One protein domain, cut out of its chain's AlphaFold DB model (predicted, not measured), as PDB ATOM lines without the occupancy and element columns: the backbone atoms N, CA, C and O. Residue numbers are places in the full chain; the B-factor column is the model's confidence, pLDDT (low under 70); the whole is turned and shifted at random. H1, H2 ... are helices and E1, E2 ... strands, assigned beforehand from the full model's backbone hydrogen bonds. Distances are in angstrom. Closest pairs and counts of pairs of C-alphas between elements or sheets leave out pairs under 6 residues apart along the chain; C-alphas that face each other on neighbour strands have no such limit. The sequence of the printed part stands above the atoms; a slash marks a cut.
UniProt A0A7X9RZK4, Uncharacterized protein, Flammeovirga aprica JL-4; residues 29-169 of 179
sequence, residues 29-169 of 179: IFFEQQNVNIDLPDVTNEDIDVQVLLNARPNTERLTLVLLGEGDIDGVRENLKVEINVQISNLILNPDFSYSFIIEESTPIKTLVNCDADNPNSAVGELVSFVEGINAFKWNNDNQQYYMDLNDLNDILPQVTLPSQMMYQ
ATOM      1  N   ILE A  29      33.287  -2.485 -17.351       91.81
ATOM      2  CA  ILE A  29      34.457  -2.954 -16.610       91.81
ATOM      3  C   ILE A  29      34.055  -3.051 -15.150       91.81
ATOM      4  O   ILE A  29      33.686  -2.047 -14.538       91.81
ATOM      5  N   PHE A  30      34.110  -4.267 -14.620       94.44
ATOM      6  CA  PHE A  30      33.692  -4.590 -13.266       94.44
ATOM      7  C   PHE A  30      34.894  -5.019 -12.425       94.44
ATOM      8  O   PHE A  30      35.762  -5.739 -12.914       94.44
ATOM      9  N   PHE A  31      34.929  -4.573 -11.174       94.50
ATOM     10  CA  PHE A  31      35.894  -4.962 -10.154       94.50
ATOM     11  C   PHE A  31      35.128  -5.411  -8.925       94.50
ATOM     12  O   PHE A  31      34.148  -4.776  -8.533       94.50
ATOM     13  N   GLU A  32      35.616  -6.470  -8.299       93.44
ATOM     14  CA  GLU A  32      35.110  -6.943  -7.022       93.44
ATOM     15  C   GLU A  32      36.288  -7.336  -6.144       93.44
ATOM     16  O   GLU A  32      37.214  -8.015  -6.595       93.44
ATOM     17  N   GLN A  33      36.245  -6.905  -4.893       91.75
ATOM     18  CA  GLN A  33      37.247  -7.237  -3.904       91.75
ATOM     19  C   GLN A  33      36.569  -7.441  -2.557       91.75
ATOM     20  O   GLN A  33      35.898  -6.549  -2.055       91.75
ATOM     21  N   GLN A  34      36.784  -8.612  -1.970       90.81
ATOM     22  CA  GLN A  34      36.244  -8.954  -0.659       90.81
ATOM     23  C   GLN A  34      37.260  -8.695   0.444       90.81
ATOM     24  O   GLN A  34      38.474  -8.750   0.196       90.81
ATOM     25  N   ASN A  35      36.748  -8.521   1.661       87.75
ATOM     26  CA  ASN A  35      37.527  -8.344   2.886       87.75
ATOM     27  C   ASN A  35      38.535  -7.188   2.797       87.75
ATOM     28  O   ASN A  35      39.733  -7.352   3.051       87.75
ATOM     29  N   VAL A  36      38.057  -6.024   2.360       88.50
ATOM     30  CA  VAL A  36      38.837  -4.786   2.359       88.50
ATOM     31  C   VAL A  36      38.644  -4.085   3.693       88.50
ATOM     32  O   VAL A  36      37.519  -3.778   4.075       88.50
ATOM     33  N   ASN A  37      39.744  -3.776   4.373       85.56
ATOM     34  CA  ASN A  37      39.693  -2.964   5.580       85.56
ATOM     35  C   ASN A  37      39.523  -1.485   5.202       85.56
ATOM     36  O   ASN A  37      40.429  -0.893   4.611       85.56
ATOM     37  N   ILE A  38      38.350  -0.924   5.485       79.56
ATOM     38  CA  ILE A  38      37.993   0.462   5.167       79.56
ATOM     39  C   ILE A  38      37.655   1.187   6.463       79.56
ATOM     40  O   ILE A  38      36.818   0.729   7.240       79.56
ATOM     41  N   ASP A  39      38.252   2.362   6.650       73.81
ATOM     42  CA  ASP A  39      37.900   3.255   7.746       73.81
ATOM     43  C   ASP A  39      36.680   4.096   7.337       73.81
ATOM     44  O   ASP A  39      36.781   5.043   6.544       73.81
ATOM     45  N   LEU A  40      35.515   3.730   7.876       74.31
ATOM     46  CA  LEU A  40      34.276   4.501   7.775       74.31
ATOM     47  C   LEU A  40      34.098   5.397   9.020       74.31
ATOM     48  O   LEU A  40      34.408   4.966  10.133       74.31
ATOM     49  N   PRO A  41      33.600   6.642   8.873       71.12
ATOM     50  CA  PRO A  41      33.276   7.493  10.016       71.12
ATOM     51  C   PRO A  41      32.253   6.834  10.945       71.12
ATOM     52  O   PRO A  41      31.279   6.259  10.470       71.12
ATOM     53  N   ASP A  42      32.465   6.965  12.256       68.19
ATOM     54  CA  ASP A  42      31.555   6.485  13.310       68.19
ATOM     55  C   ASP A  42      31.272   4.968  13.285       68.19
ATOM     56  O   ASP A  42      30.296   4.490  13.858       68.19
ATOM     57  N   VAL A  43      32.174   4.208  12.661       68.81
ATOM     58  CA  VAL A  43      32.088   2.763  12.456       68.81
ATOM     59  C   VAL A  43      33.421   2.118  12.861       68.81
ATOM     60  O   VAL A  43      34.492   2.667  12.602       68.81
ATOM     61  N   THR A  44      33.395   0.958  13.527       68.69
ATOM     62  CA  THR A  44      34.621   0.294  14.021       68.69
ATOM     63  C   THR A  44      34.981  -0.996  13.272       68.69
ATOM     64  O   THR A  44      34.237  -1.964  13.347       68.69
ATOM     65  N   ASN A  45      36.188  -1.018  12.673       60.72
ATOM     66  CA  ASN A  45      36.934  -2.175  12.130       60.72
ATOM     67  C   ASN A  45      36.108  -3.225  11.370       60.72
ATOM     68  O   ASN A  45      35.569  -4.155  11.975       60.72
ATOM     69  N   GLU A  46      36.153  -3.176  10.040       66.62
ATOM     70  CA  GLU A  46      35.394  -4.092   9.192       66.62
ATOM     71  C   GLU A  46      36.154  -4.606   7.986       66.62
ATOM     72  O   GLU A  46      37.012  -3.928   7.427       66.62
ATOM     73  N   ASP A  47      35.753  -5.803   7.580       76.00
ATOM     74  CA  ASP A  47      36.002  -6.356   6.263       76.00
ATOM     75  C   ASP A  47      34.803  -5.980   5.384       76.00
ATOM     76  O   ASP A  47      33.685  -6.442   5.613       76.00
ATOM     77  N   ILE A  48      35.035  -5.108   4.407       85.69
ATOM     78  CA  ILE A  48      34.020  -4.613   3.478       85.69
ATOM     79  C   ILE A  48      34.249  -5.230   2.100       85.69
ATOM     80  O   ILE A  48      35.375  -5.310   1.602       85.69
ATOM     81  N   ASP A  49      33.159  -5.636   1.465       89.81
ATOM     82  CA  ASP A  49      33.129  -6.031   0.070       89.81
ATOM     83  C   ASP A  49      32.964  -4.791  -0.810       89.81
ATOM     84  O   ASP A  49      32.033  -3.997  -0.664       89.81
ATOM     85  N   VAL A  50      33.890  -4.624  -1.746       90.69
ATOM     86  CA  VAL A  50      33.958  -3.489  -2.661       90.69
ATOM     87  C   VAL A  50      33.595  -3.952  -4.060       90.69
ATOM     88  O   VAL A  50      34.194  -4.887  -4.588       90.69
ATOM     89  N   GLN A  51      32.649  -3.260  -4.688       93.12
ATOM     90  CA  GLN A  51      32.231  -3.497  -6.065       93.12
ATOM     91  C   GLN A  51      32.289  -2.196  -6.864       93.12
ATOM     92  O   GLN A  51      31.690  -1.198  -6.473       93.12
ATOM     93  N   VAL A  52      32.968  -2.208  -8.012       92.69
ATOM     94  CA  VAL A  52      33.097  -1.042  -8.900       92.69
ATOM     95  C   VAL A  52      32.687  -1.426 -10.311       92.69
ATOM     96  O   VAL A  52      33.185  -2.404 -10.854       92.69
ATOM     97  N   LEU A  53      31.818  -0.638 -10.937       92.69
ATOM     98  CA  LEU A  53      31.435  -0.776 -12.338       92.69
ATOM     99  C   LEU A  53      31.619   0.552 -13.062       92.69
ATOM    100  O   LEU A  53      30.956   1.540 -12.738       92.69
ATOM    101  N   LEU A  54      32.443   0.537 -14.102       92.19
ATOM    102  CA  LEU A  54      32.418   1.551 -15.146       92.19
ATOM    103  C   LEU A  54      31.542   1.050 -16.294       92.19
ATOM    104  O   LEU A  54      31.873   0.058 -16.940       92.19
ATOM    105  N   ASN A  55      30.443   1.749 -16.567       92.38
ATOM    106  CA  ASN A  55      29.693   1.604 -17.807       92.38
ATOM    107  C   ASN A  55      30.183   2.671 -18.792       92.38
ATOM    108  O   ASN A  55      29.992   3.862 -18.564       92.38
ATOM    109  N   ALA A  56      30.823   2.226 -19.868       89.56
ATOM    110  CA  ALA A  56      31.375   3.038 -20.946       89.56
ATOM    111  C   ALA A  56      30.509   3.011 -22.218       89.56
ATOM    112  O   ALA A  56      30.948   3.438 -23.288       89.56
ATOM    113  N   ARG A  57      29.282   2.474 -22.144       89.81
ATOM    114  CA  ARG A  57      28.365   2.449 -23.286       89.81
ATOM    115  C   ARG A  57      27.887   3.872 -23.607       89.81
ATOM    116  O   ARG A  57      27.449   4.573 -22.691       89.81
ATOM    117  N   PRO A  58      27.872   4.260 -24.896       84.62
ATOM    118  CA  PRO A  58      27.426   5.581 -25.314       84.62
ATOM    119  C   PRO A  58      26.030   5.945 -24.797       84.62
ATOM    120  O   PRO A  58      25.073   5.200 -25.025       84.62
ATOM    121  N   ASN A  59      25.890   7.136 -24.218       84.31
ATOM    122  CA  ASN A  59      24.660   7.701 -23.636       84.31
ATOM    123  C   ASN A  59      24.152   7.012 -22.356       84.31
ATOM    124  O   ASN A  59      23.047   7.314 -21.893       84.31
ATOM    125  N   THR A  60      24.906   6.071 -21.797       88.12
ATOM    126  CA  THR A  60      24.599   5.439 -20.506       88.12
ATOM    127  C   THR A  60      25.812   5.427 -19.584       88.12
ATOM    128  O   THR A  60      25.886   4.598 -18.675       88.12
ATOM    129  N   GLU A  61      26.760   6.330 -19.832       91.19
ATOM    130  CA  GLU A  61      28.028   6.399 -19.131       91.19
ATOM    131  C   GLU A  61      27.794   6.660 -17.644       91.19
ATOM    132  O   GLU A  61      27.124   7.618 -17.238       91.19
ATOM    133  N   ARG A  62      28.327   5.767 -16.814       90.00
ATOM    134  CA  ARG A  62      28.056   5.770 -15.379       90.00
ATOM    135  C   ARG A  62      29.165   5.068 -14.619       90.00
ATOM    136  O   ARG A  62      29.631   4.012 -15.042       90.00
ATOM    137  N   LEU A  63      29.516   5.625 -13.466       89.31
ATOM    138  CA  LEU A  63      30.312   4.943 -12.454       89.31
ATOM    139  C   LEU A  63      29.370   4.476 -11.345       89.31
ATOM    140  O   LEU A  63      28.534   5.240 -10.857       89.31
ATOM    141  N   THR A  64      29.479   3.212 -10.958       88.25
ATOM    142  CA  THR A  64      28.805   2.684  -9.773       88.25
ATOM    143  C   THR A  64      29.845   2.092  -8.832       88.25
ATOM    144  O   THR A  64      30.634   1.256  -9.257       88.25
ATOM    145  N   LEU A  65      29.851   2.534  -7.578       87.38
ATOM    146  CA  LEU A  65      30.665   1.988  -6.494       87.38
ATOM    147  C   LEU A  65      29.719   1.532  -5.387       87.38
ATOM    148  O   LEU A  65      28.842   2.293  -4.984       87.38
ATOM    149  N   VAL A  66      29.902   0.313  -4.898       86.25
ATOM    150  CA  VAL A  66      29.158  -0.232  -3.764       86.25
ATOM    151  C   VAL A  66      30.155  -0.765  -2.744       86.25
ATOM    152  O   VAL A  66      31.039  -1.542  -3.095       86.25
ATOM    153  N   LEU A  67      30.010  -0.330  -1.497       85.31
ATOM    154  CA  LEU A  67      30.710  -0.853  -0.329       85.31
ATOM    155  C   LEU A  67      29.671  -1.571   0.534       85.31
ATOM    156  O   LEU A  67      28.693  -0.936   0.931       85.31
ATOM    157  N   LEU A  68      29.853  -2.865   0.788       84.88
ATOM    158  CA  LEU A  68      28.937  -3.705   1.564       84.88
ATOM    159  C   LEU A  68      29.672  -4.312   2.754       84.88
ATOM    160  O   LEU A  68      30.714  -4.933   2.578       84.88
ATOM    161  N   GLY A  69      29.131  -4.155   3.955       81.50
ATOM    162  CA  GLY A  69      29.787  -4.630   5.169       81.50
ATOM    163  C   GLY A  69      28.829  -4.800   6.338       81.50
ATOM    164  O   GLY A  69      27.609  -4.702   6.194       81.50
ATOM    165  N   GLU A  70      29.406  -5.044   7.508       78.31
ATOM    166  CA  GLU A  70      28.685  -5.152   8.769       78.31
ATOM    167  C   GLU A  70      29.480  -4.488   9.890       78.31
ATOM    168  O   GLU A  70      30.556  -4.972  10.259       78.31
ATOM    169  N   GLY A  71      28.883  -3.482  10.520       74.62
ATOM    170  CA  GLY A  71      29.552  -2.611  11.472       74.62
ATOM    171  C   GLY A  71      28.914  -2.491  12.817       74.62
ATOM    172  O   GLY A  71      27.753  -2.834  12.986       74.62
ATOM    173  N   ASP A  72      29.691  -2.013  13.781       74.31
ATOM    174  CA  ASP A  72      29.161  -1.546  15.058       74.31
ATOM    175  C   ASP A  72      28.995  -0.022  15.008       74.31
ATOM    176  O   ASP A  72      29.986   0.704  14.867       74.31
ATOM    177  N   ILE A  73      27.742   0.426  15.113       71.12
ATOM    178  CA  ILE A  73      27.339   1.827  15.235       71.12
ATOM    179  C   ILE A  73      26.661   1.986  16.595       71.12
ATOM    180  O   ILE A  73      25.666   1.323  16.891       71.12
ATOM    181  N   ASP A  74      27.212   2.851  17.449       72.31
ATOM    182  CA  ASP A  74      26.690   3.119  18.797       72.31
ATOM    183  C   ASP A  74      26.448   1.859  19.669       72.31
ATOM    184  O   ASP A  74      25.591   1.847  20.559       72.31
ATOM    185  N   GLY A  75      27.226   0.790  19.468       73.44
ATOM    186  CA  GLY A  75      27.115  -0.475  20.199       73.44
ATOM    187  C   GLY A  75      26.152  -1.491  19.577       73.44
ATOM    188  O   GLY A  75      25.815  -2.480  20.238       73.44
ATOM    189  N   VAL A  76      25.665  -1.250  18.354       76.69
ATOM    190  CA  VAL A  76      24.732  -2.123  17.628       76.69
ATOM    191  C   VAL A  76      25.373  -2.608  16.333       76.69
ATOM    192  O   VAL A  76      25.864  -1.817  15.537       76.69
ATOM    193  N   ARG A  77      25.344  -3.931  16.118       78.50
ATOM    194  CA  ARG A  77      25.812  -4.577  14.885       78.50
ATOM    195  C   ARG A  77      24.778  -4.393  13.769       78.50
ATOM    196  O   ARG A  77      23.646  -4.849  13.927       78.50
ATOM    197  N   GLU A  78      25.171  -3.798  12.651       74.00
ATOM    198  CA  GLU A  78      24.280  -3.388  11.561       74.00
ATOM    199  C   GLU A  78      24.896  -3.644  10.182       74.00
ATOM    200  O   GLU A  78      26.114  -3.651  10.029       74.00
ATOM    201  N   ASN A  79      24.052  -3.824   9.162       75.75
ATOM    202  CA  ASN A  79      24.512  -3.919   7.777       75.75
ATOM    203  C   ASN A  79      24.844  -2.522   7.242       75.75
ATOM    204  O   ASN A  79      24.007  -1.613   7.295       75.75
ATOM    205  N   LEU A  80      26.030  -2.377   6.662       75.06
ATOM    206  CA  LEU A  80      26.493  -1.142   6.047       75.06
ATOM    207  C   LEU A  80      26.411  -1.235   4.530       75.06
ATOM    208  O   LEU A  80      26.799  -2.236   3.926       75.06
ATOM    209  N   LYS A  81      25.934  -0.154   3.912       77.56
ATOM    210  CA  LYS A  81      25.925  -0.008   2.462       77.56
ATOM    211  C   LYS A  81      26.234   1.424   2.072       77.56
ATOM    212  O   LYS A  81      25.404   2.303   2.268       77.56
ATOM    213  N   VAL A  82      27.364   1.641   1.413       77.19
ATOM    214  CA  VAL A  82      27.643   2.907   0.726       77.19
ATOM    215  C   VAL A  82      27.484   2.669  -0.767       77.19
ATOM    216  O   VAL A  82      28.183   1.836  -1.334       77.19
ATOM    217  N   GLU A  83      26.557   3.379  -1.412       77.81
ATOM    218  CA  GLU A  83      26.334   3.273  -2.856       77.81
ATOM    219  C   GLU A  83      26.523   4.631  -3.527       77.81
ATOM    220  O   GLU A  83      25.788   5.589  -3.285       77.81
ATOM    221  N   ILE A  84      27.472   4.679  -4.453       78.62
ATOM    222  CA  ILE A  84      27.620   5.766  -5.408       78.62
ATOM    223  C   ILE A  84      27.116   5.276  -6.744       78.62
ATOM    224  O   ILE A  84      27.577   4.264  -7.264       78.62
ATOM    225  N   ASN A  85      26.204   6.030  -7.332       81.00
ATOM    226  CA  ASN A  85      25.664   5.733  -8.643       81.00
ATOM    227  C   ASN A  85      25.567   7.036  -9.425       81.00
ATOM    228  O   ASN A  85      24.581   7.766  -9.313       81.00
ATOM    229  N   VAL A  86      26.634   7.353 -10.164       80.31
ATOM    230  CA  VAL A  86      26.829   8.688 -10.728       80.31
ATOM    231  C   VAL A  86      26.897   8.680 -12.246       80.31
ATOM    232  O   VAL A  86      27.562   7.838 -12.851       80.31
ATOM    233  N   GLN A  87      26.205   9.630 -12.873       84.88
ATOM    234  CA  GLN A  87      26.392   9.896 -14.294       84.88
ATOM    235  C   GLN A  87      27.762  10.549 -14.497       84.88
ATOM    236  O   GLN A  87      28.160  11.425 -13.727       84.88
ATOM    237  N   ILE A  88      28.478  10.104 -15.526       86.75
ATOM    238  CA  ILE A  88      29.784  10.658 -15.880       86.75
ATOM    239  C   ILE A  88      29.706  11.319 -17.252       86.75
ATOM    240  O   ILE A  88      28.980  10.864 -18.136       86.75
ATOM    241  N   SER A  89      30.466  12.394 -17.430       84.12
ATOM    242  CA  SER A  89      30.609  13.100 -18.701       84.12
ATOM    243  C   SER A  89      32.055  13.056 -19.180       84.12
ATOM    244  O   SER A  89      32.976  12.751 -18.418       84.12
ATOM    245  N   ASN A  90      32.256  13.354 -20.468       84.69
ATOM    246  CA  ASN A  90      33.578  13.393 -21.098       84.69
ATOM    247  C   ASN A  90      34.398  12.113 -20.860       84.69
ATOM    248  O   ASN A  90      35.595  12.190 -20.592       84.69
ATOM    249  N   LEU A  91      33.755  10.942 -20.950       88.69
ATOM    250  CA  LEU A  91      34.452   9.663 -20.894       88.69
ATOM    251  C   LEU A  91      35.345   9.509 -22.134       88.69
ATOM    252  O   LEU A  91      34.860   9.461 -23.263       88.69
ATOM    253  N   ILE A  92      36.653   9.437 -21.913       88.75
ATOM    254  CA  ILE A  92      37.681   9.341 -22.949       88.75
ATOM    255  C   ILE A  92      38.478   8.058 -22.721       88.75
ATOM    256  O   ILE A  92      38.937   7.807 -21.608       88.75
ATOM    257  N   LEU A  93      38.663   7.272 -23.787       88.88
ATOM    258  CA  LEU A  93      39.660   6.204 -23.835       88.88
ATOM    259  C   LEU A  93      40.996   6.805 -24.286       88.88
ATOM    260  O   LEU A  93      41.117   7.291 -25.415       88.88
ATOM    261  N   ASN A  94      41.982   6.799 -23.397       87.94
ATOM    262  CA  ASN A  94      43.307   7.350 -23.646       87.94
ATOM    263  C   ASN A  94      44.153   6.420 -24.538       87.94
ATOM    264  O   ASN A  94      43.845   5.234 -24.678       87.94
ATOM    265  N   PRO A  95      45.251   6.919 -25.141       86.44
ATOM    266  CA  PRO A  95      46.132   6.103 -25.985       86.44
ATOM    267  C   PRO A  95      46.815   4.929 -25.267       86.44
ATOM    268  O   PRO A  95      47.249   3.989 -25.924       86.44
ATOM    269  N   ASP A  96      46.939   4.993 -23.941       86.69
ATOM    270  CA  ASP A  96      47.432   3.913 -23.077       86.69
ATOM    271  C   ASP A  96      46.313   2.959 -22.615       86.69
ATOM    272  O   ASP A  96      46.529   2.115 -21.747       86.69
ATOM    273  N   PHE A  97      45.126   3.094 -23.213       87.50
ATOM    274  CA  PHE A  97      43.900   2.375 -22.895       87.50
ATOM    275  C   PHE A  97      43.365   2.610 -21.484       87.50
ATOM    276  O   PHE A  97      42.519   1.847 -21.029       87.50
ATOM    277  N   SER A  98      43.801   3.660 -20.783       87.19
ATOM    278  CA  SER A  98      43.130   4.071 -19.553       87.19
ATOM    279  C   SER A  98      41.845   4.852 -19.857       87.19
ATOM    280  O   SER A  98      41.732   5.486 -20.909       87.19
ATOM    281  N   TYR A  99      40.876   4.840 -18.937       87.69
ATOM    282  CA  TYR A  99      39.711   5.729 -19.028       87.69
ATOM    283  C   TYR A  99      39.887   6.974 -18.165       87.69
ATOM    284  O   TYR A  99      40.316   6.898 -17.013       87.69
ATOM    285  N   SER A 100      39.480   8.119 -18.708       84.88
ATOM    286  CA  SER A 100      39.339   9.373 -17.967       84.88
ATOM    287  C   SER A 100      37.936   9.939 -18.123       84.88
ATOM    288  O   SER A 100      37.374   9.883 -19.212       84.88
ATOM    289  N   PHE A 101      37.359  10.463 -17.043       85.94
ATOM    290  CA  PHE A 101      36.000  11.016 -17.042       85.94
ATOM    291  C   PHE A 101      35.804  12.068 -15.951       85.94
ATOM    292  O   PHE A 101      36.612  12.188 -15.030       85.94
ATOM    293  N   ILE A 102      34.706  12.811 -16.055       81.94
ATOM    294  CA  ILE A 102      34.272  13.820 -15.085       81.94
ATOM    295  C   ILE A 102      32.987  13.338 -14.408       81.94
ATOM    296  O   ILE A 102      32.096  12.817 -15.081       81.94
ATOM    297  N   ILE A 103      32.875  13.538 -13.093       78.56
ATOM    298  CA  ILE A 103      31.616  13.352 -12.355       78.56
ATOM    299  C   ILE A 103      30.893  14.699 -12.293       78.56
ATOM    300  O   ILE A 103      31.472  15.699 -11.869       78.56
ATOM    301  N   GLU A 104      29.636  14.736 -12.739       68.50
ATOM    302  CA  GLU A 104      28.867  15.981 -12.817       68.50
ATOM    303  C   GLU A 104      28.445  16.505 -11.433       68.50
ATOM    304  O   GLU A 104      27.981  15.740 -10.585       68.50
ATOM    305  N   GLU A 105      28.516  17.833 -11.261       56.97
ATOM    306  CA  GLU A 105      28.239  18.590 -10.022       56.97
ATOM    307  C   GLU A 105      26.856  18.314  -9.410       56.97
ATOM    308  O   GLU A 105      26.658  18.495  -8.217       56.97
ATOM    309  N   SER A 106      25.876  17.871 -10.202       52.31
ATOM    310  CA  SER A 106      24.508  17.639  -9.722       52.31
ATOM    311  C   SER A 106      24.269  16.234  -9.168       52.31
ATOM    312  O   SER A 106      23.139  15.919  -8.789       52.31
ATOM    313  N   THR A 107      25.295  15.382  -9.127       54.62
ATOM    314  CA  THR A 107      25.090  13.973  -8.810       54.62
ATOM    315  C   THR A 107      25.168  13.725  -7.303       54.62
ATOM    316  O   THR A 107      26.244  13.868  -6.722       54.62
ATOM    317  N   PRO A 108      24.058  13.350  -6.640       50.78
ATOM    318  CA  PRO A 108      24.075  13.095  -5.208       50.78
ATOM    319  C   PRO A 108      24.869  11.817  -4.920       50.78
ATOM    320  O   PRO A 108      24.486  10.720  -5.331       50.78
ATOM    321  N   ILE A 109      25.964  11.960  -4.182       56.41
ATOM    322  CA  ILE A 109      26.691  10.863  -3.554       56.41
ATOM    323  C   ILE A 109      25.967  10.557  -2.249       56.41
ATOM    324  O   ILE A 109      26.034  11.310  -1.276       56.41
ATOM    325  N   LYS A 110      25.216   9.459  -2.241       51.69
ATOM    326  CA  LYS A 110      24.496   9.019  -1.049       51.69
ATOM    327  C   LYS A 110      25.451   8.218  -0.181       51.69
ATOM    328  O   LYS A 110      25.799   7.090  -0.513       51.69
ATOM    329  N   THR A 111      25.869   8.804   0.932       52.88
ATOM    330  CA  THR A 111      26.562   8.051   1.977       52.88
ATOM    331  C   THR A 111      25.491   7.575   2.938       52.88
ATOM    332  O   THR A 111      24.842   8.381   3.609       52.88
ATOM    333  N   LEU A 112      25.237   6.271   2.935       51.25
ATOM    334  CA  LEU A 112      24.273   5.671   3.836       51.25
ATOM    335  C   LEU A 112      25.041   4.905   4.908       51.25
ATOM    336  O   LEU A 112      25.797   3.980   4.623       51.25
ATOM    337  N   VAL A 113      24.860   5.338   6.147       52.78
ATOM    338  CA  VAL A 113      25.302   4.609   7.327       52.78
ATOM    339  C   VAL A 113      24.005   4.142   7.991       52.78
ATOM    340  O   VAL A 113      23.289   4.946   8.584       52.78
ATOM    341  N   ASN A 114      23.698   2.853   7.777       50.91
ATOM    342  CA  ASN A 114      22.599   2.031   8.314       50.91
ATOM    343  C   ASN A 114      21.310   1.821   7.462       50.91
ATOM    344  O   ASN A 114      20.598   2.762   7.103       50.91
ATOM    345  N   CYS A 115      20.994   0.534   7.221       50.31
ATOM    346  CA  CYS A 115      19.855  -0.040   6.482       50.31
ATOM    347  C   CYS A 115      18.859  -0.810   7.387       50.31
ATOM    348  O   CYS A 115      18.365  -1.867   6.986       50.31
ATOM    349  N   ASP A 116      18.531  -0.350   8.597       45.66
ATOM    350  CA  ASP A 116      17.320  -0.867   9.249       45.66
ATOM    351  C   ASP A 116      16.092  -0.338   8.484       45.66
ATOM    352  O   ASP A 116      15.693   0.819   8.634       45.66
ATOM    353  N   ALA A 117      15.526  -1.171   7.602       46.03
ATOM    354  CA  ALA A 117      14.367  -0.827   6.772       46.03
ATOM    355  C   ALA A 117      13.140  -0.398   7.605       46.03
ATOM    356  O   ALA A 117      12.233   0.241   7.065       46.03
ATOM    357  N   ASP A 118      13.140  -0.698   8.911       45.31
ATOM    358  CA  ASP A 118      12.093  -0.346   9.866       45.31
ATOM    359  C   ASP A 118      12.462   0.841  10.789       45.31
ATOM    360  O   ASP A 118      11.624   1.265  11.594       45.31
ATOM    361  N   ASN A 119      13.663   1.434  10.666       47.16
ATOM    362  CA  ASN A 119      14.094   2.579  11.476       47.16
ATOM    363  C   ASN A 119      14.119   3.897  10.671       47.16
ATOM    364  O   ASN A 119      15.117   4.237  10.034       47.16
ATOM    365  N   PRO A 120      13.059   4.723  10.742       44.88
ATOM    366  CA  PRO A 120      12.991   6.011  10.045       44.88
ATOM    367  C   PRO A 120      13.939   7.090  10.607       44.88
ATOM    368  O   PRO A 120      13.897   8.224  10.130       44.88
ATOM    369  N   ASN A 121      14.757   6.776  11.620       43.44
ATOM    370  CA  ASN A 121      15.692   7.714  12.246       43.44
ATOM    371  C   ASN A 121      17.155   7.533  11.802       43.44
ATOM    372  O   ASN A 121      18.017   8.247  12.314       43.44
ATOM    373  N   SER A 122      17.453   6.610  10.880       48.56
ATOM    374  CA  SER A 122      18.812   6.427  10.356       48.56
ATOM    375  C   SER A 122      19.268   7.662   9.569       48.56
ATOM    376  O   SER A 122      18.524   8.214   8.751       48.56
ATOM    377  N   ALA A 123      20.486   8.134   9.838       47.31
ATOM    378  CA  ALA A 123      21.010   9.362   9.253       47.31
ATOM    379  C   ALA A 123      21.493   9.117   7.813       47.31
ATOM    380  O   ALA A 123      22.527   8.497   7.583       47.31
ATOM    381  N   VAL A 124      20.754   9.633   6.827       50.47
ATOM    382  CA  VAL A 124      21.184   9.646   5.419       50.47
ATOM    383  C   VAL A 124      21.932  10.947   5.140       50.47
ATOM    384  O   VAL A 124      21.344  12.028   5.197       50.47
ATOM    385  N   GLY A 125      23.224  10.845   4.830       50.12
ATOM    386  CA  GLY A 125      24.036  11.969   4.374       50.12
ATOM    387  C   GLY A 125      24.065  12.032   2.848       50.12
ATOM    388  O   GLY A 125      24.634  11.158   2.194       50.12
ATOM    389  N   GLU A 126      23.477  13.071   2.256       51.69
ATOM    390  CA  GLU A 126      23.673  13.372   0.835       51.69
ATOM    391  C   GLU A 126      24.862  14.323   0.683       51.69
ATOM    392  O   GLU A 126      24.846  15.449   1.184       51.69
ATOM    393  N   LEU A 127      25.906  13.866  -0.006       52.09
ATOM    394  CA  LEU A 127      27.049  14.685  -0.380       52.09
ATOM    395  C   LEU A 127      26.942  15.018  -1.860       52.09
ATOM    396  O   LEU A 127      26.757  14.145  -2.701       52.09
ATOM    397  N   VAL A 128      27.067  16.295  -2.189       54.34
ATOM    398  CA  VAL A 128      27.183  16.744  -3.574       54.34
ATOM    399  C   VAL A 128      28.663  16.987  -3.823       54.34
ATOM    400  O   VAL A 128      29.278  17.776  -3.107       54.34
ATOM    401  N   SER A 129      29.246  16.273  -4.785       54.44
ATOM    402  CA  SER A 129      30.666  16.390  -5.117       54.44
ATOM    403  C   SER A 129      30.853  16.689  -6.597       54.44
ATOM    404  O   SER A 129      30.075  16.251  -7.443       54.44
ATOM    405  N   PHE A 130      31.918  17.422  -6.892       59.56
ATOM    406  CA  PHE A 130      32.417  17.664  -8.232       59.56
ATOM    407  C   PHE A 130      33.855  17.160  -8.285       59.56
ATOM    408  O   PHE A 130      34.699  17.614  -7.512       59.56
ATOM    409  N   VAL A 131      34.119  16.210  -9.181       65.44
ATOM    410  CA  VAL A 131      35.450  15.619  -9.351       65.44
ATOM    411  C   VAL A 131      35.923  15.893 -10.770       65.44
ATOM    412  O   VAL A 131      35.384  15.351 -11.742       65.44
ATOM    413  N   GLU A 132      36.932  16.755 -10.889       60.56
ATOM    414  CA  GLU A 132      37.580  17.072 -12.161       60.56
ATOM    415  C   GLU A 132      38.585  15.979 -12.523       60.56
ATOM    416  O   GLU A 132      39.755  16.053 -12.167       60.56
ATOM    417  N   GLY A 133      38.128  14.976 -13.273       64.19
ATOM    418  CA  GLY A 133      39.018  14.026 -13.937       64.19
ATOM    419  C   GLY A 133      39.502  12.892 -13.039       64.19
ATOM    420  O   GLY A 133      40.481  13.027 -12.315       64.19
ATOM    421  N   ILE A 134      38.875  11.725 -13.169       72.50
ATOM    422  CA  ILE A 134      39.334  10.485 -12.527       72.50
ATOM    423  C   ILE A 134      40.052   9.626 -13.560       72.50
ATOM    424  O   ILE A 134      39.505   9.367 -14.631       72.50
ATOM    425  N   ASN A 135      41.256   9.154 -13.227       75.88
ATOM    426  CA  ASN A 135      42.028   8.205 -14.036       75.88
ATOM    427  C   ASN A 135      42.337   6.932 -13.230       75.88
ATOM    428  O   ASN A 135      43.481   6.673 -12.855       75.88
ATOM    429  N   ALA A 136      41.291   6.161 -12.934       82.88
ATOM    430  CA  ALA A 136      41.383   4.967 -12.092       82.88
ATOM    431  C   ALA A 136      41.529   3.667 -12.903       82.88
ATOM    432  O   ALA A 136      42.212   2.739 -12.483       82.88
ATOM    433  N   PHE A 137      40.917   3.595 -14.087       91.00
ATOM    434  CA  PHE A 137      40.805   2.362 -14.869       91.00
ATOM    435  C   PHE A 137      41.977   2.251 -15.839       91.00
ATOM    436  O   PHE A 137      41.992   2.925 -16.867       91.00
ATOM    437  N   LYS A 138      42.959   1.412 -15.508       93.19
ATOM    438  CA  LYS A 138      44.224   1.259 -16.240       93.19
ATOM    439  C   LYS A 138      44.273  -0.108 -16.921       93.19
ATOM    440  O   LYS A 138      43.772  -1.090 -16.380       93.19
ATOM    441  N   TRP A 139      44.886  -0.192 -18.097       92.94
ATOM    442  CA  TRP A 139      45.028  -1.455 -18.822       92.94
ATOM    443  C   TRP A 139      46.350  -2.155 -18.494       92.94
ATOM    444  O   TRP A 139      47.419  -1.541 -18.534       92.94
ATOM    445  N   ASN A 140      46.300  -3.450 -18.172       90.38
ATOM    446  CA  ASN A 140      47.483  -4.288 -17.998       90.38
ATOM    447  C   ASN A 140      47.694  -5.147 -19.252       90.38
ATOM    448  O   ASN A 140      46.968  -6.115 -19.466       90.38
ATOM    449  N   ASN A 141      48.719  -4.818 -20.042       87.06
ATOM    450  CA  ASN A 141      49.062  -5.559 -21.261       87.06
ATOM    451  C   ASN A 141      49.498  -7.006 -20.994       87.06
ATOM    452  O   ASN A 141      49.190  -7.879 -21.799       87.06
ATOM    453  N   ASP A 142      50.189  -7.265 -19.882       87.06
ATOM    454  CA  ASP A 142      50.727  -8.595 -19.569       87.06
ATOM    455  C   ASP A 142      49.607  -9.577 -19.209       87.06
ATOM    456  O   ASP A 142      49.636 -10.742 -19.601       87.06
ATOM    457  N   ASN A 143      48.599  -9.088 -18.483       85.88
ATOM    458  CA  ASN A 143      47.457  -9.885 -18.030       85.88
ATOM    459  C   ASN A 143      46.215  -9.729 -18.920       85.88
ATOM    460  O   ASN A 143      45.206 -10.377 -18.655       85.88
ATOM    461  N   GLN A 144      46.279  -8.863 -19.936       88.12
ATOM    462  CA  GLN A 144      45.180  -8.534 -20.849       88.12
ATOM    463  C   GLN A 144      43.857  -8.223 -20.130       88.12
ATOM    464  O   GLN A 144      42.794  -8.722 -20.502       88.12
ATOM    465  N   GLN A 145      43.924  -7.402 -19.080       91.25
ATOM    466  CA  GLN A 145      42.758  -7.014 -18.283       91.25
ATOM    467  C   GLN A 145      42.918  -5.619 -17.677       91.25
ATOM    468  O   GLN A 145      44.040  -5.140 -17.471       91.25
ATOM    469  N   TYR A 146      41.798  -4.980 -17.342       94.12
ATOM    470  CA  TYR A 146      41.821  -3.727 -16.596       94.12
ATOM    471  C   TYR A 146      42.186  -3.942 -15.120       94.12
ATOM    472  O   TYR A 146      41.953  -5.003 -14.537       94.12
ATOM    473  N   TYR A 147      42.762  -2.914 -14.511       94.94
ATOM    474  CA  TYR A 147      43.106  -2.849 -13.098       94.94
ATOM    475  C   TYR A 147      42.931  -1.421 -12.569       94.94
ATOM    476  O   TYR A 147      42.924  -0.462 -13.343       94.94
ATOM    477  N   MET A 148      42.817  -1.279 -11.253       93.88
ATOM    478  CA  MET A 148      42.786   0.018 -10.578       93.88
ATOM    479  C   MET A 148      43.383  -0.076  -9.171       93.88
ATOM    480  O   MET A 148      43.376  -1.160  -8.589       93.88
ATOM    481  N   ASP A 149      43.899   1.029  -8.630       92.94
ATOM    482  CA  ASP A 149      44.151   1.132  -7.188       92.94
ATOM    483  C   ASP A 149      42.864   1.639  -6.531       92.94
ATOM    484  O   ASP A 149      42.275   2.623  -6.980       92.94
ATOM    485  N   LEU A 150      42.383   0.948  -5.501       89.88
ATOM    486  CA  LEU A 150      41.160   1.319  -4.800       89.88
ATOM    487  C   LEU A 150      41.238   2.735  -4.196       89.88
ATOM    488  O   LEU A 150      40.229   3.440  -4.160       89.88
ATOM    489  N   ASN A 151      42.429   3.187  -3.793       90.25
ATOM    490  CA  ASN A 151      42.615   4.538  -3.259       90.25
ATOM    491  C   ASN A 151      42.356   5.656  -4.290       90.25
ATOM    492  O   ASN A 151      42.070   6.778  -3.871       90.25
ATOM    493  N   ASP A 152      42.392   5.362  -5.600       87.69
ATOM    494  CA  ASP A 152      42.117   6.325  -6.675       87.69
ATOM    495  C   ASP A 152      40.649   6.823  -6.587       87.69
ATOM    496  O   ASP A 152      40.295   7.842  -7.176       87.69
ATOM    497  N   LEU A 153      39.776   6.124  -5.839       85.19
ATOM    498  CA  LEU A 153      38.378   6.511  -5.603       85.19
ATOM    499  C   LEU A 153      38.170   7.418  -4.379       85.19
ATOM    500  O   LEU A 153      37.058   7.918  -4.193       85.19
ATOM    501  N   ASN A 154      39.195   7.680  -3.561       82.12
ATOM    502  CA  ASN A 154      39.076   8.585  -2.406       82.12
ATOM    503  C   ASN A 154      38.709  10.020  -2.818       82.12
ATOM    504  O   ASN A 154      38.013  10.713  -2.081       82.12
ATOM    505  N   ASP A 155      39.090  10.438  -4.029       77.56
ATOM    506  CA  ASP A 155      38.699  11.736  -4.598       77.56
ATOM    507  C   ASP A 155      37.176  11.852  -4.807       77.56
ATOM    508  O   ASP A 155      36.619  12.949  -4.859       77.56
ATOM    509  N   ILE A 156      36.483  10.712  -4.898       76.94
ATOM    510  CA  ILE A 156      35.029  10.610  -5.063       76.94
ATOM    511  C   ILE A 156      34.335  10.495  -3.701       76.94
ATOM    512  O   ILE A 156      33.237  11.021  -3.523       76.94
ATOM    513  N   LEU A 157      34.980   9.842  -2.731       74.94
ATOM    514  CA  LEU A 157      34.492   9.642  -1.366       74.94
ATOM    515  C   LEU A 157      35.392  10.335  -0.333       74.94
ATOM    516  O   LEU A 157      36.002   9.659   0.488       74.94
ATOM    517  N   PRO A 158      35.449  11.674  -0.270       66.69
ATOM    518  CA  PRO A 158      36.403  12.364   0.605       66.69
ATOM    519  C   PRO A 158      36.196  12.105   2.110       66.69
ATOM    520  O   PRO A 158      37.046  12.474   2.915       66.69
ATOM    521  N   GLN A 159      35.061  11.517   2.508       70.88
ATOM    522  CA  GLN A 159      34.761  11.152   3.898       70.88
ATOM    523  C   GLN A 159      35.063   9.683   4.229       70.88
ATOM    524  O   GLN A 159      35.013   9.317   5.398       70.88
ATOM    525  N   VAL A 160      35.375   8.850   3.231       76.50
ATOM    526  CA  VAL A 160      35.744   7.442   3.411       76.50
ATOM    527  C   VAL A 160      37.221   7.301   3.083       76.50
ATOM    528  O   VAL A 160      37.670   7.784   2.049       76.50
ATOM    529  N   THR A 161      37.983   6.632   3.945       81.69
ATOM    530  CA  THR A 161      39.389   6.347   3.639       81.69
ATOM    531  C   THR A 161      39.502   4.935   3.087       81.69
ATOM    532  O   THR A 161      39.504   3.956   3.830       81.69
ATOM    533  N   LEU A 162      39.595   4.832   1.764       85.81
ATOM    534  CA  LEU A 162      39.856   3.578   1.070       85.81
ATOM    535  C   LEU A 162      41.363   3.268   1.060       85.81
ATOM    536  O   LEU A 162      42.171   4.169   0.784       85.81
ATOM    537  N   PRO A 163      41.766   2.011   1.319       89.69
ATOM    538  CA  PRO A 163      43.171   1.624   1.333       89.69
ATOM    539  C   PRO A 163      43.766   1.576  -0.080       89.69
ATOM    540  O   PRO A 163      43.058   1.390  -1.070       89.69
ATOM    541  N   SER A 164      45.097   1.683  -0.168       92.00
ATOM    542  CA  SER A 164      45.811   1.351  -1.407       92.00
ATOM    543  C   SER A 164      45.799  -0.161  -1.593       92.00
ATOM    544  O   SER A 164      46.437  -0.899  -0.838       92.00
ATOM    545  N   GLN A 165      45.039  -0.614  -2.581       91.62
ATOM    546  CA  GLN A 165      44.865  -2.021  -2.894       91.62
ATOM    547  C   GLN A 165      44.544  -2.177  -4.376       91.62
ATOM    548  O   GLN A 165      43.551  -1.654  -4.879       91.62
ATOM    549  N   MET A 166      45.381  -2.944  -5.072       94.25
ATOM    550  CA  MET A 166      45.193  -3.206  -6.493       94.25
ATOM    551  C   MET A 166      44.038  -4.182  -6.713       94.25
ATOM    552  O   MET A 166      44.084  -5.317  -6.242       94.25
ATOM    553  N   MET A 167      43.044  -3.752  -7.484       94.19
ATOM    554  CA  MET A 167      41.927  -4.571  -7.941       94.19
ATOM    555  C   MET A 167      42.078  -4.871  -9.430       94.19
ATOM    556  O   MET A 167      42.549  -4.031 -10.201       94.19
ATOM    557  N   TYR A 168      41.650  -6.061  -9.842       93.62
ATOM    558  CA  TYR A 168      41.669  -6.495 -11.236       93.62
ATOM    559  C   TYR A 168      40.255  -6.731 -11.738       93.62
ATOM    560  O   TYR A 168      39.363  -7.076 -10.964       93.62
ATOM    561  N   GLN A 169      40.071  -6.530 -13.038       93.56
ATOM    562  CA  GLN A 169      38.800  -6.742 -13.699       93.56
ATOM    563  C   GLN A 169      38.295  -8.164 -13.445       93.56
ATOM    564  O   GLN A 169      39.003  -9.146 -13.669       93.56
TER     565      GLN A 169
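What this domain is: This is residues 29 to 169 of the 179 residues of an uncharacterized protein of Flammeovirga aprica JL-4 (UniProt A0A7X9RZK4). One long antiparallel sheet is curled like part of a barrel and folded back on itself, so that its first strands E1 to E3 face E5, E8, E9 and E10, with E4 as the hinge and edge strands E1 and E10 coming close together. The hairpin of E6 and E7 lies beside E4, and the short helix H1 lies beside E8 and E10. You have 141 residues, with ten named strands and one named helix in the order E1 to E9, H1, E10; the sheet runs E1, E2, E3, E4, E5, E8, E9, E10, and the class is mostly strand. The whole is compact, with a radius of gyration of the C-alphas of 15.7 A, yet only just elongated, spanning 50 by 33 by 21 A.

Where its parts are: Find C-alpha 29 at (34.457, -2.954, -16.610); E1 runs from there to residue 37, 22.8 A, bending by 67 degrees at residue 34. E2 is residues 47 to 55, 26.1 A, and E3 is 62 to 73, 30.9 A. E4, residues 76 to 93, is the longest strand at 44.8 A and bends by 86 degrees at residue 90. Then come E5, 99 to 103, E6, 108 to 112, and E7, 124 to 128. E7 runs on into E8, 131 to 140, 24.8 A, at 93 degrees. E9 is 145 to 149, H1 is 150 to 153, and E10, 166 to 169, ends at C-alpha 169 (38.800, -6.742, -13.699).

How they stand to each other: E1 to E5 form a meander, each strand the antiparallel neighbour of the one before. Look for N 31 and O 52, 2.8 A, between E1 and E2, and N 65 and O 84, 2.9 A, between E3 and E4. E4 is staggered: residues 76 to 87 pair with E3, and 88 to 93 with E5, where N 89 and O 102 are 2.9 A apart. N 138 and O 147 are 2.9 A apart between E8 and E9. The closest C-alphas of E1 and E10 are those of Phe 31 and Gln 169, 4.9 A; those of E4 and E6 are Val 82 and Leu 112, 5.4 A. H1 is on the sheet at a height of 5.8 A, over none of its strands; it is too short for an O i to N i+4 pair.

The domain as a whole: The C-alphas farthest apart are those of Gly 75 and Pro 95, 50.4 A. The printed part has no cut. The links E6 to E7 and H1 to E10 are long. Mean pLDDT of the printed part is 77.5; residues 42 to 46, 104 to 133 and 158 are under 70.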